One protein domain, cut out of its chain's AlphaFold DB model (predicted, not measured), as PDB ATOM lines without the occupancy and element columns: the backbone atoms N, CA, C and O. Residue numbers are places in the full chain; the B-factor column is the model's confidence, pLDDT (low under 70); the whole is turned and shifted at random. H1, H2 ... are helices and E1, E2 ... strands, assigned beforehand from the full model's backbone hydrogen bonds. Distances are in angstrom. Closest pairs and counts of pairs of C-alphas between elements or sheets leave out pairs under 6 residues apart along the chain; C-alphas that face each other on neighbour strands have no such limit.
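This is residues 8 to 69 and 243 to 292 of the 304 residues of the protein "Putative leucine rich repeat domain containing protein" of Diaporthe ampelina (UniProt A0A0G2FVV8). Two long helices, H1 and H3, meet near their first residues and spread apart as a narrow V, and a small sheet of three parallel strands, E1, E2 and E3, is grazed by the first part of each. The long link of residues 273 to 286 folds back from the end of H3 into the opening of the V and leads to E3, while the short H2 lies off one end and residues 45 to 50 stick out at the other. The printed part has 112 residues with three named helices and three named strands, in the order E1, H1, E2, H2, H3, E3; the sheet's order is E1, E2, E3, and the class is mixed, helices and strands. The whole is loose, with a radius of gyration of the C-alphas of 17.0 A, and its outline is a rod of 59 by 29 by 18 A.

The strand E1, residues 8 to 13, is an edge strand, parallel to its neighbour E2, residues 59 to 64, with 12 degrees between their directions. The C-alphas of Ser 11 and Glu 63 face each other at 4.5 A, and N 10 and O 61, 2.8 A apart, are within hydrogen-bond range, as are N 61 and O 8, at 2.9 A. Between these strands comes H1, residues 20 to 45; E1, H1 and E2 form a strand-helix-strand unit, two parallel neighbour strands with a helix between them in the chain, and its crossover is right-handed. H1 is on the sheet but only grazes it, with its residues 21 to 32. H2, residues 244 to 248, is not on the sheet and is apart from E1 and H1. H3, residues 253 to 272, is apart from H2 and touches H1; the closest C-alphas are those of Cys 22 and Val 253, at 5.6 A. H1 touches H3 with its residues 21 to 26 alone, H3 touches H1 with its residues 253 to 260 alone, and the two helices run the same way at a shallow tilt of 29 degrees. H3 is on the sheet but only grazes it, with its residues 253 to 261. E3, residues 287 to 291, is the other edge strand, parallel to E2 at 15 degrees; N 60 and O 287 are 2.8 A apart, within hydrogen-bond range. The closest C-alphas of H3 and E3 are those of Val 254 and Leu 290, at 7.6 A. Outside the named strands, residues 16 to 17 pair with residues 251 to 252, antiparallel. In H1, H2 and H3 every O i to N i+4 pair is within hydrogen-bond range.

E1 begins at C-alpha 8, at (-18.374, -3.519, 206.712), and is 13.6 A long. H1, from Thr 20 to Met 45, is 37.4 A long and ends at C-alpha 45, at (-3.744, -22.405, 193.006). E2, from His 59 to Phe 64, measures 16.3 A. H2, from Lys 244 to Arg 248, has five residues. H3, from Val 253 to Asp 272, is 28.1 A long. E3 measures 12.8 A and ends at C-alpha 291, at (-14.532, 5.957, 214.971).

The two C-alphas farthest apart are those of Arg 49 and Lys 244, at 61.3 A. Residues 70 to 242 are not printed, and C-alphas 69 and 243 are 17.0 A apart across this cut, which falls in the link from E2 to H2. The links H1 to E2 and H3 to E3 are long, with 13 and 14 residues; E1 to H1 is short and H2 to H3 tight. The mean pLDDT of the printed part is 85.8, and residues 68 to 69 and 274 to 279 are under 70.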
ATOM      1  N   LEU A   8     -17.370  -3.355 205.664       94.56
ATOM      2  CA  LEU A   8     -18.374  -3.519 206.712       94.56
ATOM      3  C   LEU A   8     -18.242  -2.384 207.729       94.56
ATOM      4  O   LEU A   8     -17.160  -2.166 208.270       94.56
ATOM      5  N   THR A   9     -19.356  -1.721 208.032       94.31
ATOM      6  CA  THR A   9     -19.442  -0.774 209.148       94.31
ATOM      7  C   THR A   9     -20.317  -1.377 210.239       94.31
ATOM      8  O   THR A   9     -21.429  -1.819 209.957       94.31
ATOM      9  N   ILE A  10     -19.796  -1.432 211.461       93.44
ATOM     10  CA  ILE A  10     -20.526  -1.836 212.662       93.44
ATOM     11  C   ILE A  10     -20.652  -0.586 213.523       93.44
ATOM     12  O   ILE A  10     -19.634  -0.034 213.942       93.44
ATOM     13  N   SER A  11     -21.880  -0.137 213.745       92.56
ATOM     14  CA  SER A  11     -22.186   1.061 214.519       92.56
ATOM     15  C   SER A  11     -22.690   0.728 215.922       92.56
ATOM     16  O   SER A  11     -22.974  -0.433 216.228       92.56
ATOM     17  N   MET A  12     -22.795   1.763 216.761       86.56
ATOM     18  CA  MET A  12     -23.341   1.687 218.122       86.56
ATOM     19  C   MET A  12     -22.606   0.675 219.008       86.56
ATOM     20  O   MET A  12     -23.208  -0.090 219.760       86.56
ATOM     21  N   ILE A  13     -21.278   0.634 218.888       89.94
ATOM     22  CA  ILE A  13     -20.456  -0.238 219.720       89.94
ATOM     23  C   ILE A  13     -20.210   0.467 221.058       89.94
ATOM     24  O   ILE A  13     -19.636   1.557 221.070       89.94
ATOM     25  N   PRO A  14     -20.557  -0.143 222.200       88.88
ATOM     26  CA  PRO A  14     -20.304   0.483 223.488       88.88
ATOM     27  C   PRO A  14     -18.794   0.596 223.735       88.88
ATOM     28  O   PRO A  14     -18.030  -0.330 223.429       88.88
ATOM     29  N   ARG A  15     -18.342   1.720 224.310       87.25
ATOM     30  CA  ARG A  15     -16.913   1.931 224.604       87.25
ATOM     31  C   ARG A  15     -16.375   0.924 225.618       87.25
ATOM     32  O   ARG A  15     -15.248   0.444 225.472       87.25
ATOM     33  N   TYR A  16     -17.191   0.578 226.609       87.75
ATOM     34  CA  TYR A  16     -16.873  -0.427 227.613       87.75
ATOM     35  C   TYR A  16     -17.834  -1.605 227.512       87.75
ATOM     36  O   TYR A  16     -19.022  -1.444 227.247       87.75
ATOM     37  N   SER A  17     -17.333  -2.808 227.765       88.31
ATOM     38  CA  SER A  17     -18.144  -4.025 227.765       88.31
ATOM     39  C   SER A  17     -17.708  -4.970 228.879       88.31
ATOM     40  O   SER A  17     -16.547  -4.984 229.280       88.31
ATOM     41  N   THR A  18     -18.615  -5.842 229.319       84.12
ATOM     42  CA  THR A  18     -18.325  -6.992 230.196       84.12
ATOM     43  C   THR A  18     -17.399  -8.035 229.550       84.12
ATOM     44  O   THR A  18     -17.021  -9.015 230.185       84.12
ATOM     45  N   GLY A  19     -17.003  -7.828 228.288       83.50
ATOM     46  CA  GLY A  19     -15.984  -8.603 227.580       83.50
ATOM     47  C   GLY A  19     -16.535  -9.412 226.409       83.50
ATOM     48  O   GLY A  19     -15.795  -9.693 225.468       83.50
ATOM     49  N   THR A  20     -17.834  -9.725 226.390       87.56
ATOM     50  CA  THR A  20     -18.463 -10.480 225.290       87.56
ATOM     51  C   THR A  20     -18.339  -9.752 223.953       87.56
ATOM     52  O   THR A  20     -18.038 -10.380 222.938       87.56
ATOM     53  N   VAL A  21     -18.510  -8.423 223.941       91.06
ATOM     54  CA  VAL A  21     -18.332  -7.609 222.727       91.06
ATOM     55  C   VAL A  21     -16.885  -7.696 222.246       91.06
ATOM     56  O   VAL A  21     -16.651  -7.990 221.076       91.06
ATOM     57  N   CYS A  22     -15.913  -7.547 223.153       90.44
ATOM     58  CA  CYS A  22     -14.495  -7.706 222.835       90.44
ATOM     59  C   CYS A  22     -14.209  -9.077 222.211       90.44
ATOM     60  O   CYS A  22     -13.592  -9.155 221.152       90.44
ATOM     61  N   GLN A  23     -14.692 -10.157 222.832       91.88
ATOM     62  CA  GLN A  23     -14.497 -11.524 222.344       91.88
ATOM     63  C   GLN A  23     -15.099 -11.722 220.951       91.88
ATOM     64  O   GLN A  23     -14.439 -12.272 220.071       91.88
ATOM     65  N   ARG A  24     -16.333 -11.252 220.728       93.62
ATOM     66  CA  ARG A  24     -17.006 -11.364 219.429       93.62
ATOM     67  C   ARG A  24     -16.277 -10.574 218.344       93.62
ATOM     68  O   ARG A  24     -16.071 -11.118 217.263       93.62
ATOM     69  N   LEU A  25     -15.833  -9.350 218.633       94.50
ATOM     70  CA  LEU A  25     -15.079  -8.529 217.680       94.50
ATOM     71  C   LEU A  25     -13.701  -9.130 217.373       94.50
ATOM     72  O   LEU A  25     -13.308  -9.205 216.211       94.50
ATOM     73  N   THR A  26     -12.987  -9.639 218.378       94.06
ATOM     74  CA  THR A  26     -11.718 -10.351 218.166       94.06
ATOM     75  C   THR A  26     -11.917 -11.616 217.331       94.06
ATOM     76  O   THR A  26     -11.196 -11.830 216.356       94.06
ATOM     77  N   ASN A  27     -12.920 -12.437 217.650       94.81
ATOM     78  CA  ASN A  27     -13.229 -13.639 216.877       94.81
ATOM     79  C   ASN A  27     -13.648 -13.301 215.444       94.81
ATOM     80  O   ASN A  27     -13.239 -13.984 214.511       94.81
ATOM     81  N   PHE A  28     -14.396 -12.218 215.247       94.81
ATOM     82  CA  PHE A  28     -14.723 -11.723 213.918       94.81
ATOM     83  C   PHE A  28     -13.464 -11.375 213.108       94.81
ATOM     84  O   PHE A  28     -13.339 -11.805 211.963       94.81
ATOM     85  N   LEU A  29     -12.495 -10.672 213.702       94.31
ATOM     86  CA  LEU A  29     -11.228 -10.354 213.034       94.31
ATOM     87  C   LEU A  29     -10.404 -11.611 212.707       94.31
ATOM     88  O   LEU A  29      -9.805 -11.679 211.633       94.31
ATOM     89  N   ARG A  30     -10.425 -12.634 213.572       94.50
ATOM     90  CA  ARG A  30      -9.821 -13.947 213.274       94.50
ATOM     91  C   ARG A  30     -10.486 -14.618 212.080       94.50
ATOM     92  O   ARG A  30      -9.801 -15.102 211.184       94.50
ATOM     93  N   LEU A  31     -11.818 -14.613 212.029       93.75
ATOM     94  CA  LEU A  31     -12.565 -15.156 210.894       93.75
ATOM     95  C   LEU A  31     -12.255 -14.395 209.596       93.75
ATOM     96  O   LEU A  31     -12.147 -15.022 208.542       93.75
ATOM     97  N   ALA A  32     -12.046 -13.078 209.671       93.19
ATOM     98  CA  ALA A  32     -11.613 -12.280 208.528       93.19
ATOM     99  C   ALA A  32     -10.198 -12.668 208.057       93.19
ATOM    100  O   ALA A  32      -9.969 -12.785 206.853       93.19
ATOM    101  N   ALA A  33      -9.270 -12.943 208.983       92.19
ATOM    102  CA  ALA A  33      -7.932 -13.444 208.657       92.19
ATOM    103  C   ALA A  33      -7.980 -14.828 207.984       92.19
ATOM    104  O   ALA A  33      -7.304 -15.055 206.980       92.19
ATOM    105  N   ILE A  34      -8.828 -15.733 208.484       92.06
ATOM    106  CA  ILE A  34      -9.041 -17.065 207.895       92.06
ATOM    107  C   ILE A  34      -9.623 -16.945 206.481       92.06
ATOM    108  O   ILE A  34      -9.155 -17.614 205.560       92.06
ATOM    109  N   GLN A  35     -10.618 -16.072 206.283       91.69
ATOM    110  CA  GLN A  35     -11.189 -15.816 204.959       91.69
ATOM    111  C   GLN A  35     -10.123 -15.294 203.986       91.69
ATOM    112  O   GLN A  35     -10.071 -15.734 202.839       91.69
ATOM    113  N   GLU A  36      -9.277 -14.370 204.435       90.94
ATOM    114  CA  GLU A  36      -8.190 -13.824 203.630       90.94
ATOM    115  C   GLU A  36      -7.191 -14.907 203.202       90.94
ATOM    116  O   GLU A  36      -6.894 -15.015 202.012       90.94
ATOM    117  N   GLN A  37      -6.746 -15.756 204.132       88.94
ATOM    118  CA  GLN A  37      -5.842 -16.870 203.832       88.94
ATOM    119  C   GLN A  37      -6.461 -17.885 202.869       88.94
ATOM    120  O   GLN A  37      -5.775 -18.386 201.975       88.94
ATOM    121  N   ALA A  38      -7.756 -18.180 203.018       89.31
ATOM    122  CA  ALA A  38      -8.465 -19.069 202.105       89.31
ATOM    123  C   ALA A  38      -8.480 -18.494 200.678       89.31
ATOM    124  O   ALA A  38      -8.142 -19.199 199.728       89.31
ATOM    125  N   ILE A  39      -8.787 -17.199 200.536       89.19
ATOM    126  CA  ILE A  39      -8.782 -16.488 199.249       89.19
ATOM    127  C   ILE A  39      -7.387 -16.488 198.618       89.19
ATOM    128  O   ILE A  39      -7.255 -16.719 197.416       89.19
ATOM    129  N   GLU A  40      -6.339 -16.252 199.403       87.12
ATOM    130  CA  GLU A  40      -4.963 -16.264 198.902       87.12
ATOM    131  C   GLU A  40      -4.494 -17.649 198.491       87.12
ATOM    132  O   GLU A  40      -3.875 -17.792 197.437       87.12
ATOM    133  N   SER A  41      -4.855 -18.672 199.261       87.06
ATOM    134  CA  SER A  41      -4.582 -20.063 198.907       87.06
ATOM    135  C   SER A  41      -5.261 -20.423 197.586       87.06
ATOM    136  O   SER A  41      -4.618 -20.966 196.690       87.06
ATOM    137  N   THR A  42      -6.531 -20.043 197.405       87.94
ATOM    138  CA  THR A  42      -7.239 -20.225 196.129       87.94
ATOM    139  C   THR A  42      -6.567 -19.449 194.997       87.94
ATOM    140  O   THR A  42      -6.387 -19.986 193.907       87.94
ATOM    141  N   ARG A  43      -6.149 -18.201 195.242       86.19
ATOM    142  CA  ARG A  43      -5.453 -17.378 194.245       86.19
ATOM    143  C   ARG A  43      -4.114 -17.987 193.827       86.19
ATOM    144  O   ARG A  43      -3.793 -17.935 192.645       86.19
ATOM    145  N   ALA A  44      -3.362 -18.569 194.758       84.69
ATOM    146  CA  ALA A  44      -2.093 -19.235 194.478       84.69
ATOM    147  C   ALA A  44      -2.263 -20.530 193.662       84.69
ATOM    148  O   ALA A  44      -1.354 -20.910 192.930       84.69
ATOM    149  N   MET A  45      -3.419 -21.194 193.771       85.25
ATOM    150  CA  MET A  45      -3.744 -22.405 193.006       85.25
ATOM    151  C   MET A  45      -4.271 -22.113 191.596       85.25
ATOM    152  O   MET A  45      -4.325 -23.017 190.764       85.25
ATOM    153  N   LEU A  46      -4.690 -20.877 191.315       84.75
ATOM    154  CA  LEU A  46      -5.269 -20.521 190.024       84.75
ATOM    155  C   LEU A  46      -4.189 -20.234 188.973       84.75
ATOM    156  O   LEU A  46      -3.156 -19.633 189.277       84.75
ATOM    157  N   PRO A  47      -4.434 -20.609 187.704       82.69
ATOM    158  CA  PRO A  47      -3.535 -20.272 186.614       82.69
ATOM    159  C   PRO A  47      -3.498 -18.754 186.392       82.69
ATOM    160  O   PRO A  47      -4.455 -18.037 186.683       82.69
ATOM    161  N   PHE A  48      -2.415 -18.264 185.782       73.31
ATOM    162  CA  PHE A  48      -2.165 -16.834 185.536       73.31
ATOM    163  C   PHE A  48      -3.286 -16.104 184.757       73.31
ATOM    164  O   PHE A  48      -3.382 -14.882 184.812       73.31
ATOM    165  N   ARG A  49      -4.153 -16.840 184.048       79.31
ATOM    166  CA  ARG A  49      -5.342 -16.329 183.336       79.31
ATOM    167  C   ARG A  49      -6.645 -16.983 183.814       79.31
ATOM    168  O   ARG A  49      -7.506 -17.325 183.008       79.31
ATOM    169  N   GLY A  50      -6.760 -17.226 185.115       74.56
ATOM    170  CA  GLY A  50      -7.999 -17.679 185.742       74.56
ATOM    171  C   GLY A  50      -9.034 -16.555 185.907       74.56
ATOM    172  O   GLY A  50      -8.696 -15.375 185.781       74.56
ATOM    173  N   PRO A  51     -10.298 -16.903 186.203       80.94
ATOM    174  CA  PRO A  51     -11.320 -15.922 186.557       80.94
ATOM    175  C   PRO A  51     -10.904 -15.112 187.802       80.94
ATOM    176  O   PRO A  51     -10.179 -15.628 188.660       80.94
ATOM    177  N   PRO A  52     -11.353 -13.849 187.927       80.81
ATOM    178  CA  PRO A  52     -10.980 -12.998 189.049       80.81
ATOM    179  C   PRO A  52     -11.485 -13.584 190.372       80.81
ATOM    180  O   PRO A  52     -12.669 -13.881 190.529       80.81
ATOM    181  N   VAL A  53     -10.581 -13.723 191.344       84.94
ATOM    182  CA  VAL A  53     -10.927 -14.157 192.704       84.94
ATOM    183  C   VAL A  53     -11.516 -12.979 193.469       84.94
ATOM    184  O   VAL A  53     -10.979 -11.870 193.433       84.94
ATOM    185  N   LEU A  54     -12.609 -13.225 194.191       87.94
ATOM    186  CA  LEU A  54     -13.184 -12.237 195.097       87.94
ATOM    187  C   LEU A  54     -12.158 -11.832 196.155       87.94
ATOM    188  O   LEU A  54     -11.468 -12.674 196.723       87.94
ATOM    189  N   GLN A  55     -12.083 -10.538 196.447       85.75
ATOM    190  CA  GLN A  55     -11.142 -10.028 197.442       85.75
ATOM    191  C   GLN A  55     -11.606 -10.307 198.878       85.75
ATOM    192  O   GLN A  55     -10.777 -10.321 199.779       85.75
ATOM    193  N   GLY A  56     -12.898 -10.557 199.109       90.56
ATOM    194  CA  GLY A  56     -13.442 -10.673 200.460       90.56
ATOM    195  C   GLY A  56     -13.361  -9.357 201.231       90.56
ATOM    196  O   GLY A  56     -13.194  -8.284 200.647       90.56
ATOM    197  N   LEU A  57     -13.469  -9.449 202.557       93.38
ATOM    198  CA  LEU A  57     -13.496  -8.275 203.420       93.38
ATOM    199  C   LEU A  57     -12.109  -7.619 203.493       93.38
ATOM    200  O   LEU A  57     -11.106  -8.264 203.829       93.38
ATOM    201  N   ARG A  58     -12.053  -6.322 203.175       92.75
ATOM    202  CA  ARG A  58     -10.824  -5.510 203.147       92.75
ATOM    203  C   ARG A  58     -10.907  -4.250 203.994       92.75
ATOM    204  O   ARG A  58      -9.861  -3.711 204.343       92.75
ATOM    205  N   HIS A  59     -12.106  -3.819 204.369       94.38
ATOM    206  CA  HIS A  59     -12.313  -2.647 205.210       94.38
ATOM    207  C   HIS A  59     -13.363  -2.931 206.286       94.38
ATOM    208  O   HIS A  59     -14.447  -3.425 205.993       94.38
ATOM    209  N   VAL A  60     -13.023  -2.651 207.539       94.25
ATOM    210  CA  VAL A  60     -13.922  -2.752 208.690       94.25
ATOM    211  C   VAL A  60     -13.875  -1.425 209.420       94.25
ATOM    212  O   VAL A  60     -12.798  -0.979 209.810       94.25
ATOM    213  N   ARG A  61     -15.036  -0.813 209.620       94.38
ATOM    214  CA  ARG A  61     -15.208   0.408 210.401       94.38
ATOM    215  C   ARG A  61     -16.049   0.092 211.631       94.38
ATOM    216  O   ARG A  61     -17.132  -0.469 211.510       94.38
ATOM    217  N   LEU A  62     -15.524   0.414 212.803       94.38
ATOM    218  CA  LEU A  62     -16.168   0.221 214.096       94.38
ATOM    219  C   LEU A  62     -16.496   1.600 214.661       94.38
ATOM    220  O   LEU A  62     -15.581   2.354 214.988       94.38
ATOM    221  N   GLU A  63     -17.777   1.938 214.730       93.62
ATOM    222  CA  GLU A  63     -18.251   3.210 215.273       93.62
ATOM    223  C   GLU A  63     -18.732   2.999 216.700       93.62
ATOM    224  O   GLU A  63     -19.617   2.180 216.964       93.62
ATOM    225  N   PHE A  64     -18.103   3.725 217.614       90.06
ATOM    226  CA  PHE A  64     -18.367   3.627 219.034       90.06
ATOM    227  C   PHE A  64     -19.383   4.672 219.476       90.06
ATOM    228  O   PHE A  64     -19.454   5.768 218.923       90.06
ATOM    229  N   GLU A  65     -20.155   4.312 220.490       86.69
ATOM    230  CA  GLU A  65     -21.050   5.213 221.206       86.69
ATOM    231  C   GLU A  65     -20.242   6.235 222.033       86.69
ATOM    232  O   GLU A  65     -19.109   5.925 222.435       86.69
ATOM    233  N   PRO A  66     -20.769   7.456 222.263       75.38
ATOM    234  CA  PRO A  66     -20.137   8.419 223.159       75.38
ATOM    235  C   PRO A  66     -19.939   7.835 224.552       75.38
ATOM    236  O   PRO A  66     -20.782   7.108 225.073       75.38
ATOM    237  N   ASP A  67     -18.768   8.099 225.131       70.81
ATOM    238  CA  ASP A  67     -18.478   7.662 226.489       70.81
ATOM    239  C   ASP A  67     -19.287   8.540 227.448       70.81
ATOM    240  O   ASP A  67     -19.123   9.757 227.475       70.81
ATOM    241  N   ALA A  68     -20.136   7.929 228.274       63.38
ATOM    242  CA  ALA A  68     -20.873   8.648 229.313       63.38
ATOM    243  C   ALA A  68     -19.936   9.383 230.298       63.38
ATOM    244  O   ALA A  68     -20.337  10.359 230.928       63.38
ATOM    245  N   LYS A  69     -18.674   8.944 230.434       61.06
ATOM    246  CA  LYS A  69     -17.666   9.665 231.231       61.06
ATOM    247  C   LYS A  69     -17.251  10.991 230.604       61.06
ATOM    248  O   LYS A  69     -16.909  11.909 231.341       61.06
ATOM    249  N   THR A 243     -23.964  -4.229 238.639       75.31
ATOM    250  CA  THR A 243     -23.409  -3.738 239.906       75.31
ATOM    251  C   THR A 243     -22.243  -2.790 239.667       75.31
ATOM    252  O   THR A 243     -21.483  -2.928 238.712       75.31
ATOM    253  N   LYS A 244     -21.997  -1.878 240.616       72.19
ATOM    254  CA  LYS A 244     -20.817  -0.992 240.592       72.19
ATOM    255  C   LYS A 244     -19.483  -1.748 240.488       72.19
ATOM    256  O   LYS A 244     -18.489  -1.155 240.081       72.19
ATOM    257  N   ALA A 245     -19.421  -3.010 240.915       74.56
ATOM    258  CA  ALA A 245     -18.239  -3.856 240.752       74.56
ATOM    259  C   ALA A 245     -18.092  -4.344 239.300       74.56
ATOM    260  O   ALA A 245     -17.011  -4.225 238.732       74.56
ATOM    261  N   GLU A 246     -19.181  -4.805 238.680       71.69
ATOM    262  CA  GLU A 246     -19.204  -5.200 237.265       71.69
ATOM    263  C   GLU A 246     -18.899  -4.015 236.347       71.69
ATOM    264  O   GLU A 246     -18.072  -4.160 235.454       71.69
ATOM    265  N   LEU A 247     -19.472  -2.835 236.618       73.25
ATOM    266  CA  LEU A 247     -19.180  -1.600 235.879       73.25
ATOM    267  C   LEU A 247     -17.697  -1.210 235.968       73.25
ATOM    268  O   LEU A 247     -17.091  -0.826 234.971       73.25
ATOM    269  N   ARG A 248     -17.080  -1.357 237.151       73.94
ATOM    270  CA  ARG A 248     -15.636  -1.129 237.344       73.94
ATOM    271  C   ARG A 248     -14.765  -2.172 236.642       73.94
ATOM    272  O   ARG A 248     -13.634  -1.863 236.285       73.94
ATOM    273  N   GLY A 249     -15.284  -3.383 236.449       77.06
ATOM    274  CA  GLY A 249     -14.625  -4.464 235.718       77.06
ATOM    275  C   GLY A 249     -14.842  -4.431 234.202       77.06
ATOM    276  O   GLY A 249     -14.296  -5.289 233.504       77.06
ATOM    277  N   MET A 250     -15.628  -3.482 233.674       85.25
ATOM    278  CA  MET A 250     -15.857  -3.382 232.234       85.25
ATOM    279  C   MET A 250     -14.564  -3.010 231.509       85.25
ATOM    280  O   MET A 250     -13.830  -2.098 231.887       85.25
ATOM    281  N   GLN A 251     -14.289  -3.738 230.437       86.00
ATOM    282  CA  GLN A 251     -13.084  -3.582 229.644       86.00
ATOM    283  C   GLN A 251     -13.310  -2.538 228.559       86.00
ATOM    284  O   GLN A 251     -14.348  -2.545 227.895       86.00
ATOM    285  N   ASP A 252     -12.308  -1.692 228.341       89.25
ATOM    286  CA  ASP A 252     -12.267  -0.795 227.192       89.25
ATOM    287  C   ASP A 252     -12.131  -1.617 225.899       89.25
ATOM    288  O   ASP A 252     -11.104  -2.258 225.633       89.25
ATOM    289  N   VAL A 253     -13.189  -1.590 225.089       91.06
ATOM    290  CA  VAL A 253     -13.292  -2.348 223.840       91.06
ATOM    291  C   VAL A 253     -12.244  -1.871 222.832       91.06
ATOM    292  O   VAL A 253     -11.598  -2.690 222.172       91.06
ATOM    293  N   VAL A 254     -12.001  -0.560 222.747       90.75
ATOM    294  CA  VAL A 254     -11.005   0.023 221.836       90.75
ATOM    295  C   VAL A 254      -9.602  -0.406 222.237       90.75
ATOM    296  O   VAL A 254      -8.826  -0.847 221.384       90.75
ATOM    297  N   ALA A 255      -9.271  -0.310 223.527       89.88
ATOM    298  CA  ALA A 255      -7.970  -0.743 224.029       89.88
ATOM    299  C   ALA A 255      -7.742  -2.237 223.756       89.88
ATOM    300  O   ALA A 255      -6.670  -2.627 223.281       89.88
ATOM    301  N   ARG A 256      -8.768  -3.071 223.968       92.56
ATOM    302  CA  ARG A 256      -8.678  -4.518 223.741       92.56
ATOM    303  C   ARG A 256      -8.468  -4.869 222.268       92.56
ATOM    304  O   ARG A 256      -7.618  -5.709 221.968       92.56
ATOM    305  N   ILE A 257      -9.180  -4.209 221.354       92.69
ATOM    306  CA  ILE A 257      -9.012  -4.401 219.904       92.69
ATOM    307  C   ILE A 257      -7.620  -3.949 219.455       92.69
ATOM    308  O   ILE A 257      -6.961  -4.668 218.702       92.69
ATOM    309  N   LYS A 258      -7.134  -2.800 219.947       92.25
ATOM    310  CA  LYS A 258      -5.772  -2.317 219.666       92.25
ATOM    311  C   LYS A 258      -4.710  -3.311 220.134       92.25
ATOM    312  O   LYS A 258      -3.800  -3.624 219.368       92.25
ATOM    313  N   ALA A 259      -4.848  -3.836 221.351       92.19
ATOM    314  CA  ALA A 259      -3.933  -4.833 221.899       92.19
ATOM    315  C   ALA A 259      -3.909  -6.106 221.038       92.19
ATOM    316  O   ALA A 259      -2.836  -6.538 220.619       92.19
ATOM    317  N   PHE A 260      -5.083  -6.644 220.691       93.31
ATOM    318  CA  PHE A 260      -5.192  -7.808 219.807       93.31
ATOM    319  C   PHE A 260      -4.567  -7.550 218.427       93.31
ATOM    320  O   PHE A 260      -3.838  -8.390 217.897       93.31
ATOM    321  N   ARG A 261      -4.812  -6.374 217.838       91.62
ATOM    322  CA  ARG A 261      -4.252  -6.000 216.532       91.62
ATOM    323  C   ARG A 261      -2.727  -5.927 216.568       91.62
ATOM    324  O   ARG A 261      -2.075  -6.370 215.625       91.62
ATOM    325  N   LEU A 262      -2.157  -5.382 217.641       91.88
ATOM    326  CA  LEU A 262      -0.711  -5.290 217.818       91.88
ATOM    327  C   LEU A 262      -0.078  -6.674 217.999       91.88
ATOM    328  O   LEU A 262       0.937  -6.975 217.372       91.88
ATOM    329  N   GLU A 263      -0.682  -7.512 218.838       91.50
ATOM    330  CA  GLU A 263      -0.215  -8.871 219.110       91.50
ATOM    331  C   GLU A 263      -0.246  -9.740 217.849       91.50
ATOM    332  O   GLU A 263       0.778 -10.304 217.461       91.50
ATOM    333  N   SER A 264      -1.380  -9.766 217.148       90.56
ATOM    334  CA  SER A 264      -1.518 -10.511 215.893       90.56
ATOM    335  C   SER A 264      -0.561 -10.001 214.806       90.56
ATOM    336  O   SER A 264       0.059 -10.817 214.125       90.56
ATOM    337  N   ARG A 265      -0.340  -8.678 214.679       90.75
ATOM    338  CA  ARG A 265       0.663  -8.109 213.748       90.75
ATOM    339  C   ARG A 265       2.076  -8.586 214.081       90.75
ATOM    340  O   ARG A 265       2.825  -8.923 213.169       90.75
ATOM    341  N   ARG A 266       2.446  -8.620 215.367       89.38
ATOM    342  CA  ARG A 266       3.760  -9.113 215.815       89.38
ATOM    343  C   ARG A 266       3.948 -10.591 215.483       89.38
ATOM    344  O   ARG A 266       4.986 -10.951 214.937       89.38
ATOM    345  N   GLN A 267       2.945 -11.421 215.766       87.81
ATOM    346  CA  GLN A 267       2.970 -12.846 215.425       87.81
ATOM    347  C   GLN A 267       3.093 -13.056 213.912       87.81
ATOM    348  O   GLN A 267       3.918 -13.849 213.467       87.81
ATOM    349  N   TYR A 268       2.333 -12.298 213.118       87.69
ATOM    350  CA  TYR A 268       2.437 -12.330 211.662       87.69
ATOM    351  C   TYR A 268       3.837 -11.939 211.178       87.69
ATOM    352  O   TYR A 268       4.432 -12.678 210.404       87.69
ATOM    353  N   ALA A 269       4.393 -10.827 211.669       87.44
ATOM    354  CA  ALA A 269       5.723 -10.363 211.271       87.44
ATOM    355  C   ALA A 269       6.827 -11.384 211.600       87.44
ATOM    356  O   ALA A 269       7.741 -11.581 210.801       87.44
ATOM    357  N   ALA A 270       6.726 -12.064 212.747       85.56
ATOM    358  CA  ALA A 270       7.658 -13.125 213.124       85.56
ATOM    359  C   ALA A 270       7.596 -14.332 212.170       85.56
ATOM    360  O   ALA A 270       8.621 -14.953 211.896       85.56
ATOM    361  N   LEU A 271       6.410 -14.656 211.648       83.69
ATOM    362  CA  LEU A 271       6.228 -15.744 210.688       83.69
ATOM    363  C   LEU A 271       6.634 -15.348 209.254       83.69
ATOM    364  O   LEU A 271       7.220 -16.159 208.534       83.69
ATOM    365  N   ASP A 272       6.351 -14.108 208.850       78.56
ATOM    366  CA  ASP A 272       6.630 -13.554 207.515       78.56
ATOM    367  C   ASP A 272       8.132 -13.403 207.251       78.56
ATOM    368  O   ASP A 272       8.614 -13.727 206.167       78.56
ATOM    369  N   ALA A 273       8.905 -13.049 208.284       70.81
ATOM    370  CA  ALA A 273      10.362 -12.942 208.208       70.81
ATOM    371  C   ALA A 273      11.075 -14.261 207.825       70.81
ATOM    372  O   ALA A 273      12.263 -14.238 207.506       70.81
ATOM    373  N   GLY A 274      10.378 -15.406 207.845       59.75
ATOM    374  CA  GLY A 274      10.957 -16.726 207.584       59.75
ATOM    375  C   GLY A 274      10.425 -17.491 206.366       59.75
ATOM    376  O   GLY A 274      11.058 -18.479 205.985       59.75
ATOM    377  N   ARG A 275       9.286 -17.125 205.746       60.47
ATOM    378  CA  ARG A 275       8.663 -17.916 204.651       60.47
ATOM    379  C   ARG A 275       7.811 -17.070 203.693       60.47
ATOM    380  O   ARG A 275       7.078 -16.197 204.121       60.47
ATOM    381  N   ARG A 276       7.806 -17.433 202.396       57.62
ATOM    382  CA  ARG A 276       6.959 -16.808 201.346       57.62
ATOM    383  C   ARG A 276       5.459 -17.125 201.447       57.62
ATOM    384  O   ARG A 276       4.678 -16.473 200.770       57.62
ATOM    385  N   ASN A 277       5.066 -18.116 202.250       61.03
ATOM    386  CA  ASN A 277       3.672 -18.507 202.473       61.03
ATOM    387  C   ASN A 277       3.452 -18.707 203.974       61.03
ATOM    388  O   ASN A 277       3.768 -19.769 204.517       61.03
ATOM    389  N   VAL A 278       2.947 -17.672 204.643       65.44
ATOM    390  CA  VAL A 278       2.561 -17.738 206.052       65.44
ATOM    391  C   VAL A 278       1.107 -18.187 206.124       65.44
ATOM    392  O   VAL A 278       0.202 -17.409 205.846       65.44
ATOM    393  N   SER A 279       0.869 -19.446 206.475       68.00
ATOM    394  CA  SER A 279      -0.471 -19.952 206.790       68.00
ATOM    395  C   SER A 279      -0.665 -20.048 208.306       68.00
ATOM    396  O   SER A 279       0.296 -20.238 209.052       68.00
ATOM    397  N   GLY A 280      -1.908 -19.906 208.771       76.06
ATOM    398  CA  GLY A 280      -2.274 -20.105 210.177       76.06
ATOM    399  C   GLY A 280      -2.058 -18.900 211.098       76.06
ATOM    400  O   GLY A 280      -1.997 -19.078 212.310       76.06
ATOM    401  N   HIS A 281      -1.942 -17.681 210.563       84.44
ATOM    402  CA  HIS A 281      -1.854 -16.467 211.384       84.44
ATOM    403  C   HIS A 281      -3.239 -15.896 211.730       84.44
ATOM    404  O   HIS A 281      -4.191 -16.026 210.968       84.44
ATOM    405  N   GLU A 282      -3.358 -15.188 212.852       89.81
ATOM    406  CA  GLU A 282      -4.615 -14.516 213.235       89.81
ATOM    407  C   GLU A 282      -4.706 -13.065 212.730       89.81
ATOM    408  O   GLU A 282      -5.697 -12.371 212.956       89.81
ATOM    409  N   TYR A 283      -3.666 -12.584 212.045       92.19
ATOM    410  CA  TYR A 283      -3.606 -11.211 211.553       92.19
ATOM    411  C   TYR A 283      -4.362 -11.040 210.236       92.19
ATOM    412  O   TYR A 283      -3.928 -11.526 209.198       92.19
ATOM    413  N   TRP A 284      -5.466 -10.306 210.263       93.19
ATOM    414  CA  TRP A 284      -6.144  -9.847 209.049       93.19
ATOM    415  C   TRP A 284      -5.430  -8.606 208.492       93.19
ATOM    416  O   TRP A 284      -5.193  -7.671 209.258       93.19
ATOM    417  N   ARG A 285      -5.090  -8.538 207.198       89.56
ATOM    418  CA  ARG A 285      -4.319  -7.402 206.631       89.56
ATOM    419  C   ARG A 285      -5.181  -6.242 206.140       89.56
ATOM    420  O   ARG A 285      -4.640  -5.201 205.776       89.56
ATOM    421  N   GLY A 286      -6.504  -6.379 206.156       88.81
ATOM    422  CA  GLY A 286      -7.403  -5.291 205.775       88.81
ATOM    423  C   GLY A 286      -7.342  -4.074 206.709       88.81
ATOM    424  O   GLY A 286      -6.759  -4.110 207.801       88.81
ATOM    425  N   ARG A 287      -7.963  -2.984 206.250       92.75
ATOM    426  CA  ARG A 287      -8.053  -1.689 206.930       92.75
ATOM    427  C   ARG A 287      -9.087  -1.760 208.054       92.75
ATOM    428  O   ARG A 287     -10.258  -2.018 207.789       92.75
ATOM    429  N   LEU A 288      -8.659  -1.497 209.286       92.62
ATOM    430  CA  LEU A 288      -9.528  -1.393 210.459       92.62
ATOM    431  C   LEU A 288      -9.599   0.070 210.913       92.62
ATOM    432  O   LEU A 288      -8.574   0.650 211.259       92.62
ATOM    433  N   GLU A 289     -10.795   0.648 210.926       92.62
ATOM    434  CA  GLU A 289     -11.060   2.009 211.397       92.62
ATOM    435  C   GLU A 289     -11.870   1.971 212.686       92.62
ATOM    436  O   GLU A 289     -12.871   1.265 212.764       92.62
ATOM    437  N   LEU A 290     -11.447   2.740 213.689       90.38
ATOM    438  CA  LEU A 290     -12.175   2.924 214.941       90.38
ATOM    439  C   LEU A 290     -12.627   4.385 214.995       90.38
ATOM    440  O   LEU A 290     -11.786   5.282 215.059       90.38
ATOM    441  N   VAL A 291     -13.933   4.621 214.933       88.12
ATOM    442  CA  VAL A 291     -14.532   5.957 214.971       88.12
ATOM    443  C   VAL A 291     -15.081   6.191 216.369       88.12
ATOM    444  O   VAL A 291     -15.959   5.462 216.819       88.12
ATOM    445  N   LEU A 292     -14.531   7.194 217.050       84.06
ATOM    446  CA  LEU A 292     -15.011   7.674 218.340       84.06
ATOM    447  C   LEU A 292     -15.779   8.983 218.113       84.06
ATOM    448  O   LEU A 292     -15.341   9.784 217.286       84.06
TER     449      LEU A 292